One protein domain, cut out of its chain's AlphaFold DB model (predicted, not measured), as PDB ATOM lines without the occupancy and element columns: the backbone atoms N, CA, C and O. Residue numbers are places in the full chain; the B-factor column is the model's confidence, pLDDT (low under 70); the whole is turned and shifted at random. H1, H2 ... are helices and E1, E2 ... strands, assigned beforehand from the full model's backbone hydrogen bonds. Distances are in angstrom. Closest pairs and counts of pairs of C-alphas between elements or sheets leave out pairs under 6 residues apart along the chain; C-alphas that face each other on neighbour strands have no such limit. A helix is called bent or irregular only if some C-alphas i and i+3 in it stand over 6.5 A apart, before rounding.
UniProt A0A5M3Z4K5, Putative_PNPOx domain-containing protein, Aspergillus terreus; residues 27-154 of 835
ATOM      1  N   ILE A  27     220.408 146.747  89.779       78.31
ATOM      2  CA  ILE A  27     220.449 147.747  90.845       78.31
ATOM      3  C   ILE A  27     219.587 148.942  90.439       78.31
ATOM      4  O   ILE A  27     219.515 149.283  89.261       78.31
ATOM      5  N   LEU A  28     218.941 149.552  91.422       80.56
ATOM      6  CA  LEU A  28     218.095 150.729  91.274       80.56
ATOM      7  C   LEU A  28     218.875 151.966  91.744       80.56
ATOM      8  O   LEU A  28     219.571 151.895  92.769       80.56
ATOM      9  N   ASP A  29     218.765 153.076  91.019       74.44
ATOM     10  CA  ASP A  29     219.098 154.395  91.559       74.44
ATOM     11  C   ASP A  29     217.895 155.010  92.307       74.44
ATOM     12  O   ASP A  29     216.785 154.475  92.269       74.44
ATOM     13  N   PRO A  30     218.080 156.105  93.053       67.06
ATOM     14  CA  PRO A  30     216.966 156.723  93.768       67.06
ATOM     15  C   PRO A  30     215.888 157.366  92.885       67.06
ATOM     16  O   PRO A  30     214.804 157.637  93.392       67.06
ATOM     17  N   ASP A  31     216.158 157.566  91.593       69.88
ATOM     18  CA  ASP A  31     215.194 158.065  90.603       69.88
ATOM     19  C   ASP A  31     214.338 156.934  89.997       69.88
ATOM     20  O   ASP A  31     213.439 157.178  89.191       69.88
ATOM     21  N   GLY A  32     214.579 155.681  90.403       70.62
ATOM     22  CA  GLY A  32     213.829 154.512  89.952       70.62
ATOM     23  C   GLY A  32     214.353 153.890  88.653       70.62
ATOM     24  O   GLY A  32     213.676 153.045  88.063       70.62
ATOM     25  N   VAL A  33     215.550 154.269  88.200       77.12
ATOM     26  CA  VAL A  33     216.184 153.748  86.985       77.12
ATOM     27  C   VAL A  33     216.979 152.480  87.296       77.12
ATOM     28  O   VAL A  33     217.707 152.376  88.286       77.12
ATOM     29  N   TYR A  34     216.843 151.487  86.416       78.19
ATOM     30  CA  TYR A  34     217.455 150.169  86.558       78.19
ATOM     31  C   TYR A  34     218.777 150.069  85.789       78.19
ATOM     32  O   TYR A  34     218.845 150.383  84.601       78.19
ATOM     33  N   TYR A  35     219.807 149.525  86.440       73.75
ATOM     34  CA  TYR A  35     221.114 149.251  85.838       73.75
ATOM     35  C   TYR A  35     221.562 147.805  86.095       73.75
ATOM     36  O   TYR A  35     221.362 147.296  87.198       73.75
ATOM     37  N   PRO A  36     222.253 147.138  85.152       69.75
ATOM     38  CA  PRO A  36     222.923 145.870  85.435       69.75
ATOM     39  C   PRO A  36     224.081 146.088  86.421       69.75
ATOM     40  O   PRO A  36     224.887 147.004  86.228       69.75
ATOM     41  N   ALA A  37     224.235 145.225  87.433       65.12
ATOM     42  CA  ALA A  37     225.234 145.384  88.503       65.12
ATOM     43  C   ALA A  37     226.689 145.582  88.013       65.12
ATOM     44  O   ALA A  37     227.488 146.223  88.699       65.12
ATOM     45  N   HIS A  38     227.035 145.072  86.826       63.66
ATOM     46  CA  HIS A  38     228.367 145.188  86.218       63.66
ATOM     47  C   HIS A  38     228.536 146.391  85.265       63.66
ATOM     48  O   HIS A  38     229.674 146.771  84.997       63.66
ATOM     49  N   ASN A  39     227.444 147.019  84.806       56.69
ATOM     50  CA  ASN A  39     227.433 148.107  83.810       56.69
ATOM     51  C   ASN A  39     227.016 149.472  84.389       56.69
ATOM     52  O   ASN A  39     226.642 150.379  83.650       56.69
ATOM     53  N   CYS A  40     227.076 149.641  85.712       56.53
ATOM     54  CA  CYS A  40     226.753 150.920  86.342       56.53
ATOM     55  C   CYS A  40     227.710 152.028  85.842       56.53
ATOM     56  O   CYS A  40     228.929 151.876  86.005       56.53
ATOM     57  N   PRO A  41     227.203 153.146  85.285       52.19
ATOM     58  CA  PRO A  41     228.043 154.223  84.772       52.19
ATOM     59  C   PRO A  41     228.906 154.831  85.886       52.19
ATOM     60  O   PRO A  41     228.449 155.028  87.013       52.19
ATOM     61  N   SER A  42     230.162 155.163  85.573       51.47
ATOM     62  CA  SER A  42     231.093 155.808  86.513       51.47
ATOM     63  C   SER A  42     230.725 157.256  86.857       51.47
ATOM     64  O   SER A  42     231.385 157.854  87.702       51.47
ATOM     65  N   GLN A  43     229.710 157.819  86.194       44.44
ATOM     66  CA  GLN A  43     229.239 159.196  86.371       44.44
ATOM     67  C   GLN A  43     228.084 159.341  87.388       44.44
ATOM     68  O   GLN A  43     227.788 160.461  87.786       44.44
ATOM     69  N   GLY A  44     227.455 158.248  87.846       51.88
ATOM     70  CA  GLY A  44     226.411 158.296  88.888       51.88
ATOM     71  C   GLY A  44     226.984 158.279  90.313       51.88
ATOM     72  O   GLY A  44     228.055 157.709  90.530       51.88
ATOM     73  N   LYS A  45     226.270 158.860  91.298       54.41
ATOM     74  CA  LYS A  45     226.653 158.867  92.730       54.41
ATOM     75  C   LYS A  45     226.871 157.416  93.226       54.41
ATOM     76  O   LYS A  45     225.905 156.693  93.477       54.41
ATOM     77  N   PRO A  46     228.120 156.938  93.413       53.47
ATOM     78  CA  PRO A  46     228.408 155.508  93.582       53.47
ATOM     79  C   PRO A  46     227.916 154.914  94.916       53.47
ATOM     80  O   PRO A  46     227.925 153.693  95.079       53.47
ATOM     81  N   HIS A  47     227.499 155.761  95.862       57.22
ATOM     82  CA  HIS A  47     227.045 155.401  97.206       57.22
ATOM     83  C   HIS A  47     225.526 155.168  97.320       57.22
ATOM     84  O   HIS A  47     225.091 154.605  98.322       57.22
ATOM     85  N   MET A  48     224.726 155.516  96.305       68.38
ATOM     86  CA  MET A  48     223.254 155.439  96.356       68.38
ATOM     87  C   MET A  48     222.674 154.241  95.592       68.38
ATOM     88  O   MET A  48     221.713 154.366  94.844       68.38
ATOM     89  N   ARG A  49     223.276 153.058  95.734       76.94
ATOM     90  CA  ARG A  49     222.799 151.853  95.036       76.94
ATOM     91  C   ARG A  49     221.771 151.123  95.884       76.94
ATOM     92  O   ARG A  49     222.039 150.824  97.050       76.94
ATOM     93  N   LEU A  50     220.635 150.775  95.298       83.88
ATOM     94  CA  LEU A  50     219.547 150.060  95.959       83.88
ATOM     95  C   LEU A  50     219.305 148.724  95.251       83.88
ATOM     96  O   LEU A  50     219.411 148.622  94.035       83.88
ATOM     97  N   HIS A  51     218.974 147.675  96.001       86.88
ATOM     98  CA  HIS A  51     218.347 146.513  95.371       86.88
ATOM     99  C   HIS A  51     216.880 146.865  95.113       86.88
ATOM    100  O   HIS A  51     216.238 147.309  96.072       86.88
ATOM    101  N   PRO A  52     216.327 146.602  93.917       86.00
ATOM    102  CA  PRO A  52     214.921 146.883  93.637       86.00
ATOM    103  C   PRO A  52     213.971 146.296  94.700       86.00
ATOM    104  O   PRO A  52     213.200 147.056  95.278       86.00
ATOM    105  N   PRO A  53     214.124 145.027  95.146       85.50
ATOM    106  CA  PRO A  53     213.281 144.490  96.216       85.50
ATOM    107  C   PRO A  53     213.422 145.218  97.560       85.50
ATOM    108  O   PRO A  53     212.483 145.261  98.340       85.50
ATOM    109  N   CYS A  54     214.597 145.771  97.878       87.12
ATOM    110  CA  CYS A  54     214.786 146.507  99.134       87.12
ATOM    111  C   CYS A  54     214.118 147.883  99.091       87.12
ATOM    112  O   CYS A  54     213.619 148.331 100.119       87.12
ATOM    113  N   TYR A  55     214.130 148.537  97.927       87.75
ATOM    114  CA  TYR A  55     213.440 149.802  97.712       87.75
ATOM    115  C   TYR A  55     211.925 149.613  97.809       87.75
ATOM    116  O   TYR A  55     211.297 150.246  98.653       87.75
ATOM    117  N   GLU A  56     211.366 148.651  97.070       86.38
ATOM    118  CA  GLU A  56     209.928 148.346  97.108       86.38
ATOM    119  C   GLU A  56     209.442 148.011  98.522       86.38
ATOM    120  O   GLU A  56     208.439 148.544  98.989       86.38
ATOM    121  N   LEU A  57     210.201 147.193  99.261       86.38
ATOM    122  CA  LEU A  57     209.888 146.873 100.656       86.38
ATOM    123  C   LEU A  57     209.890 148.104 101.568       86.38
ATOM    124  O   LEU A  57     209.056 148.202 102.470       86.38
ATOM    125  N   LEU A  58     210.829 149.031 101.364       86.88
ATOM    126  CA  LEU A  58     210.881 150.271 102.131       86.88
ATOM    127  C   LEU A  58     209.651 151.128 101.827       86.88
ATOM    128  O   LEU A  58     208.948 151.503 102.765       86.88
ATOM    129  N   ILE A  59     209.374 151.394 100.547       86.62
ATOM    130  CA  ILE A  59     208.258 152.230 100.081       86.62
ATOM    131  C   ILE A  59     206.913 151.658 100.536       86.62
ATOM    132  O   ILE A  59     206.121 152.377 101.146       86.62
ATOM    133  N   ALA A  60     206.693 150.353 100.356       83.19
ATOM    134  CA  ALA A  60     205.470 149.664 100.770       83.19
ATOM    135  C   ALA A  60     205.246 149.676 102.293       83.19
ATOM    136  O   ALA A  60     204.120 149.512 102.758       83.19
ATOM    137  N   SER A  61     206.301 149.880 103.091       81.00
ATOM    138  CA  SER A  61     206.168 149.982 104.546       81.00
ATOM    139  C   SER A  61     205.604 151.328 105.017       81.00
ATOM    140  O   SER A  61     205.146 151.432 106.157       81.00
ATOM    141  N   TYR A  62     205.648 152.375 104.188       81.81
ATOM    142  CA  TYR A  62     205.131 153.699 104.527       81.81
ATOM    143  C   TYR A  62     203.730 153.913 103.935       81.81
ATOM    144  O   TYR A  62     203.491 153.557 102.780       81.81
ATOM    145  N   PRO A  63     202.807 154.557 104.673       84.19
ATOM    146  CA  PRO A  63     201.604 155.137 104.080       84.19
ATOM    147  C   PRO A  63     201.954 156.029 102.874       84.19
ATOM    148  O   PRO A  63     202.954 156.749 102.969       84.19
ATOM    149  N   PRO A  64     201.144 156.060 101.793       78.06
ATOM    150  CA  PRO A  64     201.470 156.766 100.547       78.06
ATOM    151  C   PRO A  64     201.955 158.214 100.732       78.06
ATOM    152  O   PRO A  64     202.978 158.594 100.178       78.06
ATOM    153  N   GLY A  65     201.307 159.001 101.598       77.44
ATOM    154  CA  GLY A  65     201.700 160.394 101.880       77.44
ATOM    155  C   GLY A  65     202.929 160.576 102.786       77.44
ATOM    156  O   GLY A  65     203.271 161.699 103.135       77.44
ATOM    157  N   SER A  66     203.574 159.491 103.216       83.12
ATOM    158  CA  SER A  66     204.713 159.501 104.150       83.12
ATOM    159  C   SER A  66     205.930 158.736 103.629       83.12
ATOM    160  O   SER A  66     206.897 158.532 104.368       83.12
ATOM    161  N   GLN A  67     205.899 158.298 102.371       87.62
ATOM    162  CA  GLN A  67     207.007 157.588 101.736       87.62
ATOM    163  C   GLN A  67     208.274 158.465 101.683       87.62
ATOM    164  O   GLN A  67     208.165 159.693 101.630       87.62
ATOM    165  N   PRO A  68     209.484 157.879 101.788       87.81
ATOM    166  CA  PRO A  68     210.749 158.599 101.637       87.81
ATOM    167  C   PRO A  68     210.840 159.262 100.266       87.81
ATOM    168  O   PRO A  68     210.671 158.601  99.247       87.81
ATOM    169  N   SER A  69     211.108 160.567 100.258       87.50
ATOM    170  CA  SER A  69     211.435 161.297  99.034       87.50
ATOM    171  C   SER A  69     212.844 160.944  98.560       87.50
ATOM    172  O   SER A  69     213.658 160.430  99.330       87.50
ATOM    173  N   LEU A  70     213.159 161.297  97.312       83.56
ATOM    174  CA  LEU A  70     214.523 161.243  96.788       83.56
ATOM    175  C   LEU A  70     215.513 161.906  97.757       83.56
ATOM    176  O   LEU A  70     216.469 161.272  98.187       83.56
ATOM    177  N   ALA A  71     215.218 163.136  98.186       82.62
ATOM    178  CA  ALA A  71     216.060 163.892  99.107       82.62
ATOM    179  C   ALA A  71     216.260 163.184 100.462       82.62
ATOM    180  O   ALA A  71     217.358 163.228 101.016       82.62
ATOM    181  N   ASP A  72     215.239 162.491 100.982       85.69
ATOM    182  CA  ASP A  72     215.377 161.685 102.204       85.69
ATOM    183  C   ASP A  72     216.352 160.515 101.993       85.69
ATOM    184  O   ASP A  72     217.167 160.214 102.868       85.69
ATOM    185  N   LEU A  73     216.279 159.853 100.834       85.31
ATOM    186  CA  LEU A  73     217.152 158.731 100.482       85.31
ATOM    187  C   LEU A  73     218.579 159.180 100.176       85.31
ATOM    188  O   LEU A  73     219.507 158.457 100.531       85.31
ATOM    189  N   GLU A  74     218.769 160.355  99.576       79.75
ATOM    190  CA  GLU A  74     220.091 160.953  99.364       79.75
ATOM    191  C   GLU A  74     220.731 161.365 100.693       79.75
ATOM    192  O   GLU A  74     221.882 161.030 100.956       79.75
ATOM    193  N   ALA A  75     219.978 162.013 101.585       79.81
ATOM    194  CA  ALA A  75     220.482 162.404 102.899       79.81
ATOM    195  C   ALA A  75     220.798 161.182 103.784       79.81
ATOM    196  O   ALA A  75     221.833 161.141 104.453       79.81
ATOM    197  N   PHE A  76     219.953 160.145 103.753       84.75
ATOM    198  CA  PHE A  76     220.251 158.848 104.374       84.75
ATOM    199  C   PHE A  76     221.457 158.157 103.708       84.75
ATOM    200  O   PHE A  76     222.305 157.564 104.385       84.75
ATOM    201  N   GLY A  77     221.534 158.284 102.381       77.81
ATOM    202  CA  GLY A  77     222.698 158.146 101.511       77.81
ATOM    203  C   GLY A  77     223.988 158.559 102.175       77.81
ATOM    204  O   GLY A  77     224.780 157.737 102.641       77.81
ATOM    205  N   ASP A  78     224.147 159.867 102.230       75.19
ATOM    206  CA  ASP A  78     225.342 160.563 102.662       75.19
ATOM    207  C   ASP A  78     225.673 160.272 104.126       75.19
ATOM    208  O   ASP A  78     226.821 159.949 104.448       75.19
ATOM    209  N   ALA A  79     224.662 160.263 105.003       75.88
ATOM    210  CA  ALA A  79     224.831 159.973 106.426       75.88
ATOM    211  C   ALA A  79     225.387 158.565 106.690       75.88
ATOM    212  O   ALA A  79     226.006 158.314 107.725       75.88
ATOM    213  N   THR A  80     225.177 157.625 105.764       76.06
ATOM    214  CA  THR A  80     225.507 156.214 105.972       76.06
ATOM    215  C   THR A  80     226.423 155.617 104.886       76.06
ATOM    216  O   THR A  80     226.658 154.399 104.864       76.06
ATOM    217  N   ALA A  81     226.967 156.460 103.999       64.44
ATOM    218  CA  ALA A  81     227.831 156.095 102.873       64.44
ATOM    219  C   ALA A  81     229.278 155.754 103.272       64.44
ATOM    220  O   ALA A  81     229.960 155.033 102.539       64.44
ATOM    221  N   ARG A  82     229.771 156.230 104.427       59.19
ATOM    222  CA  ARG A  82     231.132 155.934 104.916       59.19
ATOM    223  C   ARG A  82     231.216 154.474 105.376       59.19
ATOM    224  O   ARG A  82     230.903 154.132 106.510       59.19
ATOM    225  N   VAL A  83     231.585 153.571 104.469       52.25
ATOM    226  CA  VAL A  83     231.644 152.127 104.735       52.25
ATOM    227  C   VAL A  83     233.055 151.719 105.143       52.25
ATOM    228  O   VAL A  83     233.925 151.537 104.292       52.25
ATOM    229  N   TYR A  84     233.253 151.425 106.427       40.72
ATOM    230  CA  TYR A  84     234.341 150.534 106.805       40.72
ATOM    231  C   TYR A  84     234.072 149.108 106.287       40.72
ATOM    232  O   TYR A  84     232.941 148.607 106.353       40.72
ATOM    233  N   ARG A  85     235.112 148.391 105.833       40.25
ATOM    234  CA  ARG A  85     235.043 146.923 105.695       40.25
ATOM    235  C   ARG A  85     235.067 146.307 107.099       40.25
ATOM    236  O   ARG A  85     236.122 145.923 107.581       40.25
ATOM    237  N   SER A  86     233.896 146.250 107.738       34.62
ATOM    238  CA  SER A  86     233.662 145.748 109.105       34.62
ATOM    239  C   SER A  86     234.556 144.553 109.508       34.62
ATOM    240  O   SER A  86     234.614 143.557 108.772       34.62
ATOM    241  N   PRO A  87     235.201 144.596 110.694       32.00
ATOM    242  CA  PRO A  87     235.736 143.407 111.337       32.00
ATOM    243  C   PRO A  87     234.552 142.547 111.798       32.00
ATOM    244  O   PRO A  87     233.817 142.925 112.702       32.00
ATOM    245  N   GLY A  88     234.369 141.389 111.161       41.62
ATOM    246  CA  GLY A  88     233.378 140.390 111.567       41.62
ATOM    247  C   GLY A  88     231.940 140.747 111.186       41.62
ATOM    248  O   GLY A  88     231.134 141.104 112.034       41.62
ATOM    249  N   ALA A  89     231.589 140.542 109.914       46.00
ATOM    250  CA  ALA A  89     230.271 140.792 109.314       46.00
ATOM    251  C   ALA A  89     229.052 140.082 109.962       46.00
ATOM    252  O   ALA A  89     227.953 140.183 109.429       46.00
ATOM    253  N   LYS A  90     229.220 139.358 111.076       48.53
ATOM    254  CA  LYS A  90     228.141 138.631 111.759       48.53
ATOM    255  C   LYS A  90     227.462 139.465 112.853       48.53
ATOM    256  O   LYS A  90     226.260 139.670 112.773       48.53
ATOM    257  N   SER A  91     228.211 140.028 113.807       49.72
ATOM    258  CA  SER A  91     227.626 140.701 114.987       49.72
ATOM    259  C   SER A  91     226.836 141.978 114.647       49.72
ATOM    260  O   SER A  91     225.744 142.179 115.166       49.72
ATOM    261  N   ALA A  92     227.321 142.799 113.707       55.66
ATOM    262  CA  ALA A  92     226.605 144.010 113.287       55.66
ATOM    263  C   ALA A  92     225.290 143.706 112.543       55.66
ATOM    264  O   ALA A  92     224.339 144.470 112.649       55.66
ATOM    265  N   MET A  93     225.228 142.588 111.810       61.31
ATOM    266  CA  MET A  93     224.028 142.180 111.074       61.31
ATOM    267  C   MET A  93     222.961 141.598 112.009       61.31
ATOM    268  O   MET A  93     221.776 141.846 111.810       61.31
ATOM    269  N   VAL A  94     223.382 140.894 113.066       70.75
ATOM    270  CA  VAL A  94     222.501 140.389 114.134       70.75
ATOM    271  C   VAL A  94     221.772 141.542 114.837       70.75
ATOM    272  O   VAL A  94     220.559 141.469 115.014       70.75
ATOM    273  N   ALA A  95     222.464 142.647 115.138       70.38
ATOM    274  CA  ALA A  95     221.850 143.822 115.764       70.38
ATOM    275  C   ALA A  95     220.758 144.466 114.887       70.38
ATOM    276  O   ALA A  95     219.634 144.656 115.351       70.38
ATOM    277  N   SER A  96     221.048 144.724 113.607       74.94
ATOM    278  CA  SER A  96     220.074 145.280 112.654       74.94
ATOM    279  C   SER A  96     218.841 144.386 112.484       74.94
ATOM    280  O   SER A  96     217.718 144.866 112.341       74.94
ATOM    281  N   ILE A  97     219.033 143.065 112.515       78.88
ATOM    282  CA  ILE A  97     217.950 142.079 112.400       78.88
ATOM    283  C   ILE A  97     217.101 142.037 113.667       78.88
ATOM    284  O   ILE A  97     215.876 141.983 113.572       78.88
ATOM    285  N   ARG A  98     217.729 142.116 114.844       77.31
ATOM    286  CA  ARG A  98     217.034 142.216 116.130       77.31
ATOM    287  C   ARG A  98     216.153 143.462 116.191       77.31
ATOM    288  O   ARG A  98     214.993 143.375 116.582       77.31
ATOM    289  N   GLU A  99     216.672 144.605 115.751       76.69
ATOM    290  CA  GLU A  99     215.896 145.846 115.637       76.69
ATOM    291  C   GLU A  99     214.714 145.692 114.670       76.69
ATOM    292  O   GLU A  99     213.601 146.118 114.978       76.69
ATOM    293  N   GLY A 100     214.935 145.030 113.530       80.94
ATOM    294  CA  GLY A 100     213.882 144.654 112.589       80.94
ATOM    295  C   GLY A 100     212.782 143.823 113.235       80.94
ATOM    296  O   GLY A 100     211.609 144.158 113.096       80.94
ATOM    297  N   LEU A 101     213.150 142.784 113.989       80.31
ATOM    298  CA  LEU A 101     212.197 141.911 114.684       80.31
ATOM    299  C   LEU A 101     211.300 142.664 115.662       80.31
ATOM    300  O   LEU A 101     210.113 142.367 115.787       80.31
ATOM    301  N   LEU A 102     211.897 143.610 116.384       77.69
ATOM    302  CA  LEU A 102     211.247 144.361 117.452       77.69
ATOM    303  C   LEU A 102     210.451 145.572 116.938       77.69
ATOM    304  O   LEU A 102     209.693 146.176 117.709       77.69
ATOM    305  N   SER A 103     210.600 145.911 115.653       76.19
ATOM    306  CA  SER A 103     209.909 147.015 114.990       76.19
ATOM    307  C   SER A 103     208.403 146.769 114.907       76.19
ATOM    308  O   SER A 103     207.951 145.702 114.485       76.19
ATOM    309  N   ARG A 104     207.599 147.792 115.229       70.81
ATOM    310  CA  ARG A 104     206.127 147.734 115.134       70.81
ATOM    311  C   ARG A 104     205.646 147.397 113.715       70.81
ATOM    312  O   ARG A 104     204.609 146.767 113.553       70.81
ATOM    313  N   SER A 105     206.428 147.734 112.690       68.31
ATOM    314  CA  SER A 105     206.101 147.456 111.284       68.31
ATOM    315  C   SER A 105     206.101 145.966 110.931       68.31
ATOM    316  O   SER A 105     205.492 145.572 109.941       68.31
ATOM    317  N   VAL A 106     206.750 145.126 111.743       73.50
ATOM    318  CA  VAL A 106     206.808 143.667 111.554       73.50
ATOM    319  C   VAL A 106     205.682 142.951 112.322       73.50
ATOM    320  O   VAL A 106     205.465 141.757 112.136       73.50
ATOM    321  N   GLN A 107     204.886 143.677 113.119       71.94
ATOM    322  CA  GLN A 107     203.807 143.110 113.939       71.94
ATOM    323  C   GLN A 107     202.787 142.321 113.107       71.94
ATOM    324  O   GLN A 107     202.359 141.256 113.534       71.94
ATOM    325  N   ARG A 108     202.444 142.802 111.904       66.94
ATOM    326  CA  ARG A 108     201.521 142.106 110.988       66.94
ATOM    327  C   ARG A 108     202.107 140.821 110.401       66.94
ATOM    328  O   ARG A 108     201.355 139.908 110.107       66.94
ATOM    329  N   VAL A 109     203.429 140.748 110.243       71.62
ATOM    330  CA  VAL A 109     204.123 139.572 109.691       71.62
ATOM    331  C   VAL A 109     204.366 138.508 110.759       71.62
ATOM    332  O   VAL A 109     204.347 137.321 110.461       71.62
ATOM    333  N   LEU A 110     204.586 138.918 112.010       72.62
ATOM    334  CA  LEU A 110     204.802 137.999 113.132       72.62
ATOM    335  C   LEU A 110     203.515 137.590 113.852       72.62
ATOM    336  O   LEU A 110     203.594 136.723 114.720       72.62
ATOM    337  N   HIS A 111     202.368 138.184 113.504       71.69
ATOM    338  CA  HIS A 111     201.088 137.998 114.195       71.69
ATOM    339  C   HIS A 111     200.739 136.519 114.426       71.69
ATOM    340  O   HIS A 111     200.355 136.155 115.536       71.69
ATOM    341  N   ASP A 112     200.976 135.669 113.424       69.25
ATOM    342  CA  ASP A 112     200.622 134.245 113.467       69.25
ATOM    343  C   ASP A 112     201.760 133.343 113.984       69.25
ATOM    344  O   ASP A 112     201.547 132.166 114.263       69.25
ATOM    345  N   CYS A 113     202.972 133.888 114.143       71.56
ATOM    346  CA  CYS A 113     204.158 133.144 114.578       71.56
ATOM    347  C   CYS A 113     204.486 133.391 116.058       71.56
ATOM    348  O   CYS A 113     204.632 132.448 116.832       71.56
ATOM    349  N   PHE A 114     204.635 134.658 116.465       70.75
ATOM    350  CA  PHE A 114     205.032 135.049 117.819       70.75
ATOM    351  C   PHE A 114     204.516 136.451 118.176       70.75
ATOM    352  O   PHE A 114     204.702 137.413 117.435       70.75
ATOM    353  N   SER A 115     203.972 136.607 119.388       79.19
ATOM    354  CA  SER A 115     203.650 137.933 119.934       79.19
ATOM    355  C   SER A 115     204.924 138.755 120.175       79.19
ATOM    356  O   SER A 115     205.811 138.334 120.926       79.19
ATOM    357  N   GLN A 116     204.996 139.963 119.601       75.56
ATOM    358  CA  GLN A 116     206.128 140.880 119.801       75.56
ATOM    359  C   GLN A 116     206.343 141.258 121.272       75.56
ATOM    360  O   GLN A 116     207.483 141.434 121.697       75.56
ATOM    361  N   ASP A 117     205.277 141.345 122.069       78.12
ATOM    362  CA  ASP A 117     205.387 141.672 123.494       78.12
ATOM    363  C   ASP A 117     206.013 140.537 124.301       78.12
ATOM    364  O   ASP A 117     206.710 140.792 125.281       78.12
ATOM    365  N   ARG A 118     205.828 139.282 123.874       81.31
ATOM    366  CA  ARG A 118     206.547 138.136 124.449       81.31
ATOM    367  C   ARG A 118     208.004 138.124 124.002       81.31
ATOM    368  O   ARG A 118     208.881 137.862 124.816       81.31
ATOM    369  N   LEU A 119     208.263 138.467 122.742       81.31
ATOM    370  CA  LEU A 119     209.616 138.532 122.194       81.31
ATOM    371  C   LEU A 119     210.475 139.588 122.913       81.31
ATOM    372  O   LEU A 119     211.627 139.321 123.235       81.31
ATOM    373  N   ARG A 120     209.893 140.741 123.273       80.62
ATOM    374  CA  ARG A 120     210.545 141.795 124.080       80.62
ATOM    375  C   ARG A 120     210.932 141.363 125.499       80.62
ATOM    376  O   ARG A 120     211.757 142.030 126.111       80.62
ATOM    377  N   ARG A 121     210.332 140.295 126.033       84.69
ATOM    378  CA  ARG A 121     210.628 139.771 127.379       84.69
ATOM    379  C   ARG A 121     211.778 138.763 127.393       84.69
ATOM    380  O   ARG A 121     212.195 138.357 128.472       84.69
ATOM    381  N   LEU A 122     212.257 138.322 126.226       84.44
ATOM    382  CA  LEU A 122     213.365 137.372 126.140       84.44
ATOM    383  C   LEU A 122     214.702 138.043 126.504       84.44
ATOM    384  O   LEU A 122     214.898 139.216 126.174       84.44
ATOM    385  N   PRO A 123     215.646 137.304 127.118       86.12
ATOM    386  CA  PRO A 123     217.014 137.777 127.307       86.12
ATOM    387  C   PRO A 123     217.682 138.142 125.973       86.12
ATOM    388  O   PRO A 123     217.401 137.530 124.935       86.12
ATOM    389  N   ALA A 124     218.586 139.122 126.004       73.44
ATOM    390  CA  ALA A 124     219.259 139.633 124.809       73.44
ATOM    391  C   ALA A 124     220.045 138.537 124.068       73.44
ATOM    392  O   ALA A 124     220.064 138.517 122.842       73.44
ATOM    393  N   GLU A 125     220.611 137.581 124.802       78.25
ATOM    394  CA  GLU A 125     221.363 136.440 124.282       78.25
ATOM    395  C   GLU A 125     220.479 135.522 123.428       78.25
ATOM    396  O   GLU A 125     220.898 135.046 122.375       78.25
ATOM    397  N   ILE A 126     219.229 135.305 123.849       84.44
ATOM    398  CA  ILE A 126     218.259 134.485 123.111       84.44
ATOM    399  C   ILE A 126     217.796 135.218 121.852       84.44
ATOM    400  O   ILE A 126     217.687 134.616 120.783       84.44
ATOM    401  N   LEU A 127     217.563 136.528 121.955       81.25
ATOM    402  CA  LEU A 127     217.223 137.363 120.803       81.25
ATOM    403  C   LEU A 127     218.350 137.398 119.768       81.25
ATOM    404  O   LEU A 127     218.071 137.345 118.570       81.25
ATOM    405  N   ASP A 128     219.604 137.437 120.214       79.94
ATOM    406  CA  ASP A 128     220.771 137.411 119.337       79.94
ATOM    407  C   ASP A 128     220.925 136.049 118.640       79.94
ATOM    408  O   ASP A 128     221.193 136.019 117.440       79.94
ATOM    409  N   LEU A 129     220.662 134.931 119.331       82.56
ATOM    410  CA  LEU A 129     220.626 133.594 118.718       82.56
ATOM    411  C   LEU A 129     219.524 133.470 117.655       82.56
ATOM    412  O   LEU A 129     219.767 132.942 116.569       82.56
ATOM    413  N   ILE A 130     218.324 133.987 117.941       83.56
ATOM    414  CA  ILE A 130     217.213 134.025 116.977       83.56
ATOM    415  C   ILE A 130     217.610 134.865 115.759       83.56
ATOM    416  O   ILE A 130     217.447 134.424 114.619       83.56
ATOM    417  N   ALA A 131     218.165 136.057 115.990       80.88
ATOM    418  CA  ALA A 131     218.617 136.959 114.940       80.88
ATOM    419  C   ALA A 131     219.778 136.368 114.115       80.88
ATOM    420  O   ALA A 131     219.832 136.590 112.905       80.88
ATOM    421  N   GLU A 132     220.672 135.578 114.716       81.50
ATOM    422  CA  GLU A 132     221.727 134.855 113.999       81.50
ATOM    423  C   GLU A 132     221.153 133.731 113.125       81.50
ATOM    424  O   GLU A 132     221.547 133.602 111.961       81.50
ATOM    425  N   ALA A 133     220.170 132.978 113.629       80.12
ATOM    426  CA  ALA A 133     219.507 131.908 112.880       80.12
ATOM    427  C   ALA A 133     218.789 132.432 111.624       80.12
ATOM    428  O   ALA A 133     218.877 131.835 110.550       80.12
ATOM    429  N   ILE A 134     218.144 133.597 111.722       77.81
ATOM    430  CA  ILE A 134     217.452 134.261 110.601       77.81
ATOM    431  C   ILE A 134     218.328 135.314 109.897       77.81
ATOM    432  O   ILE A 134     217.831 136.105 109.090       77.81
ATOM    433  N   GLY A 135     219.641 135.298 110.163       68.44
ATOM    434  CA  GLY A 135     220.644 136.323 109.842       68.44
ATOM    435  C   GLY A 135     220.742 136.782 108.378       68.44
ATOM    436  O   GLY A 135     221.457 137.728 108.061       68.44
ATOM    437  N   ARG A 136     220.052 136.111 107.452       68.56
ATOM    438  CA  ARG A 136     220.034 136.421 106.011       68.56
ATOM    439  C   ARG A 136     218.810 137.227 105.571       68.56
ATOM    440  O   ARG A 136     218.725 137.597 104.398       68.56
ATOM    441  N   CYS A 137     217.872 137.508 106.472       77.19
ATOM    442  CA  CYS A 137     216.614 138.160 106.135       77.19
ATOM    443  C   CYS A 137     216.797 139.659 105.838       77.19
ATOM    444  O   CYS A 137     216.847 140.496 106.740       77.19
ATOM    445  N   ARG A 138     216.868 140.009 104.544       77.00
ATOM    446  CA  ARG A 138     216.987 141.403 104.062       77.00
ATOM    447  C   ARG A 138     215.822 142.279 104.528       77.00
ATOM    448  O   ARG A 138     216.031 143.448 104.829       77.00
ATOM    449  N   TYR A 139     214.626 141.700 104.606       80.06
ATOM    450  CA  TYR A 139     213.394 142.373 105.014       80.06
ATOM    451  C   TYR A 139     213.517 143.027 106.397       80.06
ATOM    452  O   TYR A 139     213.234 144.213 106.552       80.06
ATOM    453  N   LEU A 140     214.031 142.284 107.382       82.69
ATOM    454  CA  LEU A 140     214.175 142.771 108.755       82.69
ATOM    455  C   LEU A 140     215.207 143.900 108.866       82.69
ATOM    456  O   LEU A 140     214.972 144.869 109.580       82.69
ATOM    457  N   VAL A 141     216.303 143.829 108.105       78.50
ATOM    458  CA  VAL A 141     217.319 144.898 108.062       78.50
ATOM    459  C   VAL A 141     216.733 146.200 107.503       78.50
ATOM    460  O   VAL A 141     216.931 147.265 108.083       78.50
ATOM    461  N   VAL A 142     215.970 146.121 106.405       84.00
ATOM    462  CA  VAL A 142     215.347 147.299 105.773       84.00
ATOM    463  C   VAL A 142     214.312 147.951 106.702       84.00
ATOM    464  O   VAL A 142     214.285 149.178 106.815       84.00
ATOM    465  N   LEU A 143     213.492 147.157 107.400       81.81
ATOM    466  CA  LEU A 143     212.438 147.677 108.281       81.81
ATOM    467  C   LEU A 143     212.915 148.139 109.659       81.81
ATOM    468  O   LEU A 143     212.292 149.025 110.244       81.81
ATOM    469  N   GLY A 144     213.969 147.530 110.198       76.44
ATOM    470  CA  GLY A 144     214.476 147.840 111.533       76.44
ATOM    471  C   GLY A 144     215.299 149.117 111.576       76.44
ATOM    472  O   GLY A 144     215.011 150.020 112.360       76.44
ATOM    473  N   GLU A 145     216.319 149.187 110.725       78.75
ATOM    474  CA  GLU A 145     217.380 150.196 110.796       78.75
ATOM    475  C   GLU A 145     217.097 151.375 109.854       78.75
ATOM    476  O   GLU A 145     216.958 152.511 110.309       78.75
ATOM    477  N   SER A 146     216.935 151.115 108.550       84.81
ATOM    478  CA  SER A 146     216.781 152.169 107.533       84.81
ATOM    479  C   SER A 146     215.531 153.012 107.759       84.81
ATOM    480  O   SER A 146     215.595 154.239 107.738       84.81
ATOM    481  N   ARG A 147     214.393 152.367 108.040       81.00
ATOM    482  CA  ARG A 147     213.137 153.071 108.322       81.00
ATOM    483  C   ARG A 147     213.265 154.006 109.531       81.00
ATOM    484  O   ARG A 147     212.938 155.184 109.431       81.00
ATOM    485  N   ARG A 148     213.769 153.494 110.660       80.06
ATOM    486  CA  ARG A 148     213.919 154.258 111.909       80.06
ATOM    487  C   ARG A 148     214.809 155.482 111.717       80.06
ATOM    488  O   ARG A 148     214.455 156.563 112.171       80.06
ATOM    489  N   LEU A 149     215.945 155.319 111.043       84.81
ATOM    490  CA  LEU A 149     216.879 156.419 110.813       84.81
ATOM    491  C   LEU A 149     216.337 157.470 109.837       84.81
ATOM    492  O   LEU A 149     216.599 158.652 110.034       84.81
ATOM    493  N   ILE A 150     215.550 157.074 108.831       86.62
ATOM    494  CA  ILE A 150     214.848 158.020 107.948       86.62
ATOM    495  C   ILE A 150     213.775 158.799 108.728       86.62
ATOM    496  O   ILE A 150     213.634 160.008 108.551       86.62
ATOM    497  N   GLU A 151     213.030 158.149 109.628       82.00
ATOM    498  CA  GLU A 151     212.093 158.857 110.513       82.00
ATOM    499  C   GLU A 151     212.822 159.821 111.464       82.00
ATOM    500  O   GLU A 151     212.363 160.944 111.671       82.00
ATOM    501  N   GLU A 152     213.965 159.413 112.015       79.94
ATOM    502  CA  GLU A 152     214.800 160.253 112.877       79.94
ATOM    503  C   GLU A 152     215.347 161.475 112.124       79.94
ATOM    504  O   GLU A 152     215.250 162.596 112.625       79.94
ATOM    505  N   LEU A 153     215.818 161.284 110.887       84.38
ATOM    506  CA  LEU A 153     216.232 162.359 109.983       84.38
ATOM    507  C   LEU A 153     215.115 163.393 109.786       84.38
ATOM    508  O   LEU A 153     215.350 164.598 109.864       84.38
ATOM    509  N   ARG A 154     213.884 162.928 109.553       83.06
ATOM    510  CA  ARG A 154     212.715 163.793 109.327       83.06
ATOM    511  C   ARG A 154     212.296 164.552 110.578       83.06
ATOM    512  O   ARG A 154     211.898 165.712 110.470       83.06
TER     513      ARG A 154
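Overview. This is residues 27 to 154 of the 835 residues of the protein "Putative_PNPOx domain-containing protein" of Aspergillus terreus (UniProt A0A5M3Z4K5). One long helix, H7, runs through the middle of a cluster of crossed helices, with H1 and H2 on one side of it and H3 and H4 on the other. H6 packs across H3, the short H5 lies at one end of the longest axis, and E1 with the unnamed stretch 37 to 51 lies toward the other end; residues 84 to 89 stick out. The printed part has 128 residues, with the named elements E1, H1, H2, H3, H4, H5, H6 and H7 in that order, and its class is mostly helix. It is compact, with a radius of gyration of the C-alphas of 16.0 A and spans of 48 by 39 by 25 A.

Along the chain. E1 is residues 34 to 36, 7.0 A long, beginning at C-alpha 34 (217.455, 150.169, 86.558). H1 is residues 52 to 60, 12.2 A; H2 is residues 70 to 80, 15.2 A; H3 is residues 91 to 102, 17.0 A. H4 is residues 104 to 110, 10.0 A, and is irregular: C-alphas 105 and 108 are 7.0 A apart. H5 is residues 116 to 119, 4.8 A, and H6 is residues 124 to 133, 14.2 A. H7, residues 138 to 154, is 23.4 A long and ends at C-alpha 154 (212.715, 163.793, 109.327).

Arrangement. H7 is the hub, touching four helices. H1 touches H7 at a steep tilt of 55 degrees, the closest C-alphas being those of Leu 58 and Val 142, 6.5 A apart. H2 touches residues 149 to 154 of H7, about perpendicular at 78 degrees, closest at the C-alphas of Phe 76 and Ile 150, 6.5 A. H3 touches residues 139 to 145 of H7, also about perpendicular at 78 degrees; the closest C-alphas, of Gly 100 and Gly 144, are 3.4 A apart. H4 and H7 only just touch, with 3 pairs of C-alphas within 8 A, closest at Ser 105 and Leu 143, 7.0 A. Residues 94 to 98 of H3 touch H6, closest at the C-alphas of Val 94 and Ala 131, 5.2 A. H5 is close but not clearly touching H3, with the C-alphas of Leu 102 and Gln 116, their closest, 6.6 A apart. E1 pairs with no named strand, but residues 34 to 35 pair antiparallel with residues 27 to 28. In H1, H2, H3 and H6 every O i to N i+4 pair is within hydrogen-bond range; in H7 10 of 13 are, in H4 1 of 3, beside 2 of 4 O i to N i+3 pairs, and H5 is too short for an O i to N i+4 pair.

Size, cuts and confidence. The C-alphas of Gln 43 and Arg 118, the two farthest apart, are 49.1 A from each other. The printed part has no cut, and the link from E1 to H1, 15 residues, is long. The mean pLDDT of the printed part is 73.9, and 33 residues are under 70, among them residues 36 to 48 and 81 to 93.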